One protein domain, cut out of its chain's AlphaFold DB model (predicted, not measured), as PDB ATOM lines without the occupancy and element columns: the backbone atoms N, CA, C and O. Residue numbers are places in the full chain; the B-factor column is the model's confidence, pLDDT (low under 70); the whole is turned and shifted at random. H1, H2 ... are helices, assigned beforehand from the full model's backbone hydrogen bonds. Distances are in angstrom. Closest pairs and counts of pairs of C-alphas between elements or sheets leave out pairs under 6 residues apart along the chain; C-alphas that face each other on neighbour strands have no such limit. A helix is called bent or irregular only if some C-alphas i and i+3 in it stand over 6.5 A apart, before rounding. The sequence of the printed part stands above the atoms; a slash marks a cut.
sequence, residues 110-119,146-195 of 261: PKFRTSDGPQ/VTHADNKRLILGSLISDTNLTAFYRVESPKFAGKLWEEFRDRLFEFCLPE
ATOM      1  N   PRO A 110      12.654  -3.456  27.840       74.44
ATOM      2  CA  PRO A 110      12.658  -2.190  27.100       74.44
ATOM      3  C   PRO A 110      11.358  -1.848  26.361       74.44
ATOM      4  O   PRO A 110      11.061  -0.671  26.165       74.44
ATOM      5  N   LYS A 111      10.589  -2.850  25.919       79.19
ATOM      6  CA  LYS A 111       9.312  -2.651  25.208       79.19
ATOM      7  C   LYS A 111       8.094  -2.786  26.120       79.19
ATOM      8  O   LYS A 111       6.968  -2.553  25.674       79.19
ATOM      9  N   PHE A 112       8.302  -3.173  27.375       80.75
ATOM     10  CA  PHE A 112       7.235  -3.418  28.326       80.75
ATOM     11  C   PHE A 112       6.663  -2.086  28.825       80.75
ATOM     12  O   PHE A 112       7.321  -1.326  29.533       80.75
ATOM     13  N   ARG A 113       5.420  -1.782  28.438       82.38
ATOM     14  CA  ARG A 113       4.741  -0.549  28.851       82.38
ATOM     15  C   ARG A 113       4.175  -0.695  30.258       82.38
ATOM     16  O   ARG A 113       3.269  -1.492  30.482       82.38
ATOM     17  N   THR A 114       4.686   0.117  31.177       82.19
ATOM     18  CA  THR A 114       4.252   0.166  32.583       82.19
ATOM     19  C   THR A 114       3.337   1.349  32.883       82.19
ATOM     20  O   THR A 114       2.805   1.444  33.984       82.19
ATOM     21  N   SER A 115       3.086   2.202  31.881       79.06
ATOM     22  CA  SER A 115       2.126   3.313  31.942       79.06
ATOM     23  C   SER A 115       0.710   2.867  32.298       79.06
ATOM     24  O   SER A 115      -0.019   3.614  32.935       79.06
ATOM     25  N   ASP A 116       0.342   1.650  31.897       81.50
ATOM     26  CA  ASP A 116      -0.993   1.085  32.120       81.50
ATOM     27  C   ASP A 116      -1.046   0.239  33.406       81.50
ATOM     28  O   ASP A 116      -2.049  -0.412  33.687       81.50
ATOM     29  N   GLY A 117       0.065   0.177  34.151       88.88
ATOM     30  CA  GLY A 117       0.182  -0.598  35.377       88.88
ATOM     31  C   GLY A 117      -0.252   0.189  36.617       88.88
ATOM     32  O   GLY A 117      -0.244   1.422  36.611       88.88
ATOM     33  N   PRO A 118      -0.610  -0.505  37.708       95.12
ATOM     34  CA  PRO A 118      -1.027   0.134  38.950       95.12
ATOM     35  C   PRO A 118       0.168   0.828  39.611       95.12
ATOM     36  O   PRO A 118       1.097   0.173  40.082       95.12
ATOM     37  N   GLN A 119       0.150   2.158  39.642       96.00
ATOM     38  CA  GLN A 119       1.210   2.965  40.244       96.00
ATOM     39  C   GLN A 119       1.016   3.085  41.758       96.00
ATOM     40  O   GLN A 119      -0.089   3.356  42.231       96.00
ATOM     41  N   VAL A 146       3.788 -12.098  32.768       90.94
ATOM     42  CA  VAL A 146       5.101 -11.866  33.384       90.94
ATOM     43  C   VAL A 146       5.366 -12.974  34.400       90.94
ATOM     44  O   VAL A 146       4.941 -12.905  35.550       90.94
ATOM     45  N   THR A 147       6.093 -14.010  33.988       91.00
ATOM     46  CA  THR A 147       6.330 -15.199  34.827       91.00
ATOM     47  C   THR A 147       7.693 -15.187  35.515       91.00
ATOM     48  O   THR A 147       7.813 -15.618  36.658       91.00
ATOM     49  N   HIS A 148       8.724 -14.650  34.859       92.94
ATOM     50  CA  HIS A 148      10.088 -14.663  35.384       92.94
ATOM     51  C   HIS A 148      10.282 -13.715  36.585       92.94
ATOM     52  O   HIS A 148       9.979 -12.524  36.495       92.94
ATOM     53  N   ALA A 149      10.893 -14.213  37.668       93.62
ATOM     54  CA  ALA A 149      11.097 -13.480  38.924       93.62
ATOM     55  C   ALA A 149      11.835 -12.140  38.747       93.62
ATOM     56  O   ALA A 149      11.340 -11.107  39.190       93.62
ATOM     57  N   ASP A 150      12.963 -12.119  38.023       93.19
ATOM     58  CA  ASP A 150      13.673 -10.857  37.743       93.19
ATOM     59  C   ASP A 150      12.816  -9.835  36.989       93.19
ATOM     60  O   ASP A 150      12.951  -8.637  37.228       93.19
ATOM     61  N   ASN A 151      11.927 -10.282  36.099       94.19
ATOM     62  CA  ASN A 151      11.069  -9.364  35.361       94.19
ATOM     63  C   ASN A 151       9.981  -8.802  36.266       94.19
ATOM     64  O   ASN A 151       9.778  -7.594  36.257       94.19
ATOM     65  N   LYS A 152       9.338  -9.651  37.083       95.81
ATOM     66  CA  LYS A 152       8.392  -9.194  38.110       95.81
ATOM     67  C   LYS A 152       9.044  -8.150  39.009       95.81
ATOM     68  O   LYS A 152       8.495  -7.068  39.181       95.81
ATOM     69  N   ARG A 153      10.263  -8.424  39.487       96.19
ATOM     70  CA  ARG A 153      11.070  -7.479  40.263       96.19
ATOM     71  C   ARG A 153      11.241  -6.178  39.487       96.19
ATOM     72  O   ARG A 153      10.690  -5.170  39.915       96.19
ATOM     73  N   LEU A 154      11.934  -6.178  38.352       94.88
ATOM     74  CA  LEU A 154      12.267  -4.951  37.617       94.88
ATOM     75  C   LEU A 154      11.032  -4.135  37.204       94.88
ATOM     76  O   LEU A 154      11.048  -2.911  37.326       94.88
ATOM     77  N   ILE A 155       9.952  -4.798  36.783       95.31
ATOM     78  CA  ILE A 155       8.693  -4.131  36.437       95.31
ATOM     79  C   ILE A 155       8.055  -3.514  37.682       95.31
ATOM     80  O   ILE A 155       7.679  -2.349  37.618       95.31
ATOM     81  N   LEU A 156       8.004  -4.220  38.820       96.38
ATOM     82  CA  LEU A 156       7.511  -3.655  40.084       96.38
ATOM     83  C   LEU A 156       8.231  -2.344  40.427       96.38
ATOM     84  O   LEU A 156       7.585  -1.370  40.793       96.38
ATOM     85  N   GLY A 157       9.554  -2.298  40.234       95.06
ATOM     86  CA  GLY A 157      10.368  -1.097  40.449       95.06
ATOM     87  C   GLY A 157       9.891   0.125  39.656       95.06
ATOM     88  O   GLY A 157       9.976   1.247  40.138       95.06
ATOM     89  N   SER A 158       9.355  -0.091  38.455       94.25
ATOM     90  CA  SER A 158       8.815   0.969  37.592       94.25
ATOM     91  C   SER A 158       7.346   1.327  37.862       94.25
ATOM     92  O   SER A 158       6.814   2.247  37.243       94.25
ATOM     93  N   LEU A 159       6.686   0.586  38.756       96.25
ATOM     94  CA  LEU A 159       5.325   0.851  39.230       96.25
ATOM     95  C   LEU A 159       5.321   1.633  40.554       96.25
ATOM     96  O   LEU A 159       4.270   1.807  41.163       96.25
ATOM     97  N   ILE A 160       6.488   2.074  41.028       95.69
ATOM     98  CA  ILE A 160       6.650   2.797  42.288       95.69
ATOM     99  C   ILE A 160       6.961   4.261  41.978       95.69
ATOM    100  O   ILE A 160       7.940   4.577  41.305       95.69
ATOM    101  N   SER A 161       6.126   5.149  42.509       93.75
ATOM    102  CA  SER A 161       6.329   6.600  42.518       93.75
ATOM    103  C   SER A 161       6.687   7.135  43.914       93.75
ATOM    104  O   SER A 161       7.209   8.243  44.021       93.75
ATOM    105  N   ASP A 162       6.442   6.363  44.984       95.12
ATOM    106  CA  ASP A 162       6.809   6.740  46.357       95.12
ATOM    107  C   ASP A 162       8.334   6.859  46.544       95.12
ATOM    108  O   ASP A 162       9.110   6.005  46.103       95.12
ATOM    109  N   THR A 163       8.778   7.904  47.245       94.31
ATOM    110  CA  THR A 163      10.207   8.233  47.391       94.31
ATOM    111  C   THR A 163      10.946   7.248  48.295       94.31
ATOM    112  O   THR A 163      12.052   6.814  47.959       94.31
ATOM    113  N   ASN A 164      10.348   6.867  49.425       94.06
ATOM    114  CA  ASN A 164      10.994   5.998  50.409       94.06
ATOM    115  C   ASN A 164      11.130   4.576  49.868       94.06
ATOM    116  O   ASN A 164      12.203   3.973  49.945       94.06
ATOM    117  N   LEU A 165      10.067   4.071  49.245       95.56
ATOM    118  CA  LEU A 165      10.073   2.776  48.592       95.56
ATOM    119  C   LEU A 165      11.020   2.758  47.394       95.56
ATOM    120  O   LEU A 165      11.750   1.789  47.226       95.56
ATOM    121  N   THR A 166      11.096   3.838  46.612       95.62
ATOM    122  CA  THR A 166      12.088   3.959  45.530       95.62
ATOM    123  C   THR A 166      13.522   3.875  46.063       95.62
ATOM    124  O   THR A 166      14.366   3.192  45.474       95.62
ATOM    125  N   ALA A 167      13.819   4.552  47.176       95.69
ATOM    126  CA  ALA A 167      15.141   4.524  47.797       95.69
ATOM    127  C   ALA A 167      15.501   3.122  48.313       95.69
ATOM    128  O   ALA A 167      16.583   2.618  48.006       95.69
ATOM    129  N   PHE A 168      14.574   2.468  49.020       95.75
ATOM    130  CA  PHE A 168      14.709   1.071  49.441       95.75
ATOM    131  C   PHE A 168      14.951   0.150  48.243       95.75
ATOM    132  O   PHE A 168      15.919  -0.610  48.210       95.75
ATOM    133  N   TYR A 169      14.108   0.272  47.218       96.56
ATOM    134  CA  TYR A 169      14.131  -0.574  46.038       96.56
ATOM    135  C   TYR A 169      15.472  -0.470  45.300       96.56
ATOM    136  O   TYR A 169      16.037  -1.487  44.902       96.56
ATOM    137  N   ARG A 170      16.032   0.741  45.172       96.31
ATOM    138  CA  ARG A 170      17.351   0.973  44.560       96.31
ATOM    139  C   ARG A 170      18.466   0.167  45.232       96.31
ATOM    140  O   ARG A 170      19.364  -0.305  44.540       96.31
ATOM    141  N   VAL A 171      18.426   0.044  46.557       96.62
ATOM    142  CA  VAL A 171      19.476  -0.610  47.350       96.62
ATOM    143  C   VAL A 171      19.236  -2.113  47.473       96.62
ATOM    144  O   VAL A 171      20.174  -2.901  47.343       96.62
ATOM    145  N   GLU A 172      17.995  -2.525  47.721       96.44
ATOM    146  CA  GLU A 172      17.671  -3.921  48.014       96.44
ATOM    147  C   GLU A 172      17.445  -4.758  46.755       96.44
ATOM    148  O   GLU A 172      17.956  -5.871  46.675       96.44
ATOM    149  N   SER A 173      16.758  -4.231  45.735       96.06
ATOM    150  CA  SER A 173      16.376  -4.999  44.536       96.06
ATOM    151  C   SER A 173      17.547  -5.714  43.839       96.06
ATOM    152  O   SER A 173      17.395  -6.892  43.500       96.06
ATOM    153  N   PRO A 174      18.741  -5.105  43.654       97.12
ATOM    154  CA  PRO A 174      19.871  -5.791  43.022       97.12
ATOM    155  C   PRO A 174      20.348  -7.047  43.770       97.12
ATOM    156  O   PRO A 174      20.842  -7.977  43.136       97.12
ATOM    157  N   LYS A 175      20.164  -7.121  45.098       97.25
ATOM    158  CA  LYS A 175      20.574  -8.272  45.930       97.25
ATOM    159  C   LYS A 175      19.728  -9.527  45.685       97.25
ATOM    160  O   LYS A 175      20.081 -10.610  46.157       97.25
ATOM    161  N   PHE A 176      18.613  -9.378  44.971       96.88
ATOM    162  CA  PHE A 176      17.676 -10.446  44.628       96.88
ATOM    163  C   PHE A 176      17.712 -10.810  43.139       96.88
ATOM    164  O   PHE A 176      16.825 -11.505  42.651       96.88
ATOM    165  N   ALA A 177      18.732 -10.362  42.400       94.88
ATOM    166  CA  ALA A 177      18.936 -10.799  41.024       94.88
ATOM    167  C   ALA A 177      19.115 -12.327  40.956       94.88
ATOM    168  O   ALA A 177      19.961 -12.888  41.653       94.88
ATOM    169  N   GLY A 178      18.304 -12.991  40.130       91.44
ATOM    170  CA  GLY A 178      18.315 -14.450  39.971       91.44
ATOM    171  C   GLY A 178      17.718 -15.256  41.133       91.44
ATOM    172  O   GLY A 178      17.707 -16.482  41.052       91.44
ATOM    173  N   LYS A 179      17.213 -14.607  42.192       95.19
ATOM    174  CA  LYS A 179      16.508 -15.277  43.299       95.19
ATOM    175  C   LYS A 179      15.031 -15.507  42.973       95.19
ATOM    176  O   LYS A 179      14.504 -14.978  41.988       95.19
ATOM    177  N   LEU A 180      14.356 -16.296  43.808       95.31
ATOM    178  CA  LEU A 180      12.918 -16.519  43.686       95.31
ATOM    179  C   LEU A 180      12.133 -15.224  43.931       95.31
ATOM    180  O   LEU A 180      12.538 -14.357  44.706       95.31
ATOM    181  N   TRP A 181      10.979 -15.113  43.272       95.19
ATOM    182  CA  TRP A 181      10.076 -13.972  43.442       95.19
ATOM    183  C   TRP A 181       9.593 -13.836  44.890       95.19
ATOM    184  O   TRP A 181       9.583 -12.729  45.417       95.19
ATOM    185  N   GLU A 182       9.260 -14.957  45.536       95.19
ATOM    186  CA  GLU A 182       8.746 -14.964  46.909       95.19
ATOM    187  C   GLU A 182       9.773 -14.441  47.920       95.19
ATOM    188  O   GLU A 182       9.427 -13.622  48.758       95.19
ATOM    189  N   GLU A 183      11.062 -14.774  47.768       96.88
ATOM    190  CA  GLU A 183      12.117 -14.235  48.645       96.88
ATOM    191  C   GLU A 183      12.210 -12.704  48.573       96.88
ATOM    192  O   GLU A 183      12.445 -12.028  49.576       96.88
ATOM    193  N   PHE A 184      12.044 -12.136  47.374       97.19
ATOM    194  CA  PHE A 184      12.008 -10.685  47.211       97.19
ATOM    195  C   PHE A 184      10.706 -10.087  47.759       97.19
ATOM    196  O   PHE A 184      10.735  -9.005  48.347       97.19
ATOM    197  N   ARG A 185       9.575 -10.786  47.589       95.94
ATOM    198  CA  ARG A 185       8.266 -10.365  48.099       95.94
ATOM    199  C   ARG A 185       8.254 -10.298  49.624       95.94
ATOM    200  O   ARG A 185       7.817  -9.285  50.159       95.94
ATOM    201  N   ASP A 186       8.813 -11.296  50.299       95.94
ATOM    202  CA  ASP A 186       8.938 -11.324  51.760       95.94
ATOM    203  C   ASP A 186       9.740 -10.119  52.264       95.94
ATOM    204  O   ASP A 186       9.297  -9.391  53.154       95.94
ATOM    205  N   ARG A 187      10.886  -9.832  51.627       97.38
ATOM    206  CA  ARG A 187      11.716  -8.674  51.987       97.38
ATOM    207  C   ARG A 187      11.010  -7.339  51.738       97.38
ATOM    208  O   ARG A 187      11.210  -6.383  52.485       97.38
ATOM    209  N   LEU A 188      10.213  -7.252  50.677       96.69
ATOM    210  CA  LEU A 188       9.403  -6.071  50.391       96.69
ATOM    211  C   LEU A 188       8.313  -5.881  51.456       96.69
ATOM    212  O   LEU A 188       8.097  -4.762  51.913       96.69
ATOM    213  N   PHE A 189       7.650  -6.963  51.865       95.94
ATOM    214  CA  PHE A 189       6.579  -6.937  52.862       95.94
ATOM    215  C   PHE A 189       7.112  -6.517  54.230       95.94
ATOM    216  O   PHE A 189       6.517  -5.645  54.855       95.94
ATOM    217  N   GLU A 190       8.267  -7.044  54.640       96.00
ATOM    218  CA  GLU A 190       8.960  -6.649  55.875       96.00
ATOM    219  C   GLU A 190       9.213  -5.132  55.952       96.00
ATOM    220  O   GLU A 190       9.153  -4.537  57.023       96.00
ATOM    221  N   PHE A 191       9.483  -4.484  54.815       95.25
ATOM    222  CA  PHE A 191       9.731  -3.042  54.769       95.25
ATOM    223  C   PHE A 191       8.447  -2.203  54.673       95.25
ATOM    224  O   PHE A 191       8.357  -1.117  55.252       95.25
ATOM    225  N   CYS A 192       7.465  -2.661  53.896       95.75
ATOM    226  CA  CYS A 192       6.280  -1.872  53.557       95.75
ATOM    227  C   CYS A 192       5.121  -2.024  54.544       95.75
ATOM    228  O   CYS A 192       4.276  -1.124  54.608       95.75
ATOM    229  N   LEU A 193       5.061  -3.133  55.279       96.06
ATOM    230  CA  LEU A 193       3.972  -3.452  56.196       96.06
ATOM    231  C   LEU A 193       4.388  -3.243  57.659       96.06
ATOM    232  O   LEU A 193       5.562  -3.415  57.990       96.06
ATOM    233  N   PRO A 194       3.427  -2.920  58.542       95.00
ATOM    234  CA  PRO A 194       3.621  -3.048  59.983       95.00
ATOM    235  C   PRO A 194       3.906  -4.497  60.377       95.00
ATOM    236  O   PRO A 194       3.391  -5.418  59.747       95.00
ATOM    237  N   GLU A 195       4.661  -4.704  61.457       91.00
ATOM    238  CA  GLU A 195       5.027  -6.042  61.951       91.00
ATOM    239  C   GLU A 195       3.791  -6.936  62.177       91.00
ATOM    240  O   GLU A 195       3.718  -8.051  61.662       91.00
TER     241      GLU A 195
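This is residues 110 to 119 and 146 to 195 of the 261 residues of an uncharacterized protein of Puccinia triticina (isolate 1-1 / race 1 (BBBD)) (UniProt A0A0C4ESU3). Three helices make a small up-and-down bundle, each running against the one before; their centres form a triangle, and residues 110 to 119 lie on its H1 side. The 60 printed residues hold H1, H2 and H3 in that order with no named strand: all helix, compact, radius of gyration of the C-alphas 11.5 A, spans 35 by 25 by 17 A.

Past the cut, find H1, residues 149 to 158; it touches H2, residues 163 to 176, as a hairpin at a shallow 19 degrees, closest C-alphas Gly 157 and Tyr 169, 6.8 A. H3, residues 181 to 192, forms a hairpin with H2 at 31 degrees, closest C-alphas Phe 176 and Phe 184, 6.2 A. With residues 181 to 184 alone H3 touches H1, the same way at 34.6 degrees, only just short of steep; C-alphas Ala 149 and Trp 181 come closest, 4.7 A. Every O i to N i+4 pair is within hydrogen-bond range in H1 and H3, 7 of 10 in H2.

Find C-alpha 149 at (11.097, -13.480, 38.924); H1 runs 14.7 A. H2 runs 20.3 A, only just irregular: C-alphas 171 and 174 are 6.8 A apart. H3 runs 16.2 A to C-alpha 192 at (6.280, -1.872, 53.557).

C-alphas 111 and 195 are farthest apart, 37.1 A. Residues 120 to 145 are not printed; C-alphas 119 and 146 are 16.8 A apart. Both helix links are tight. No printed residue is under 70 in pLDDT.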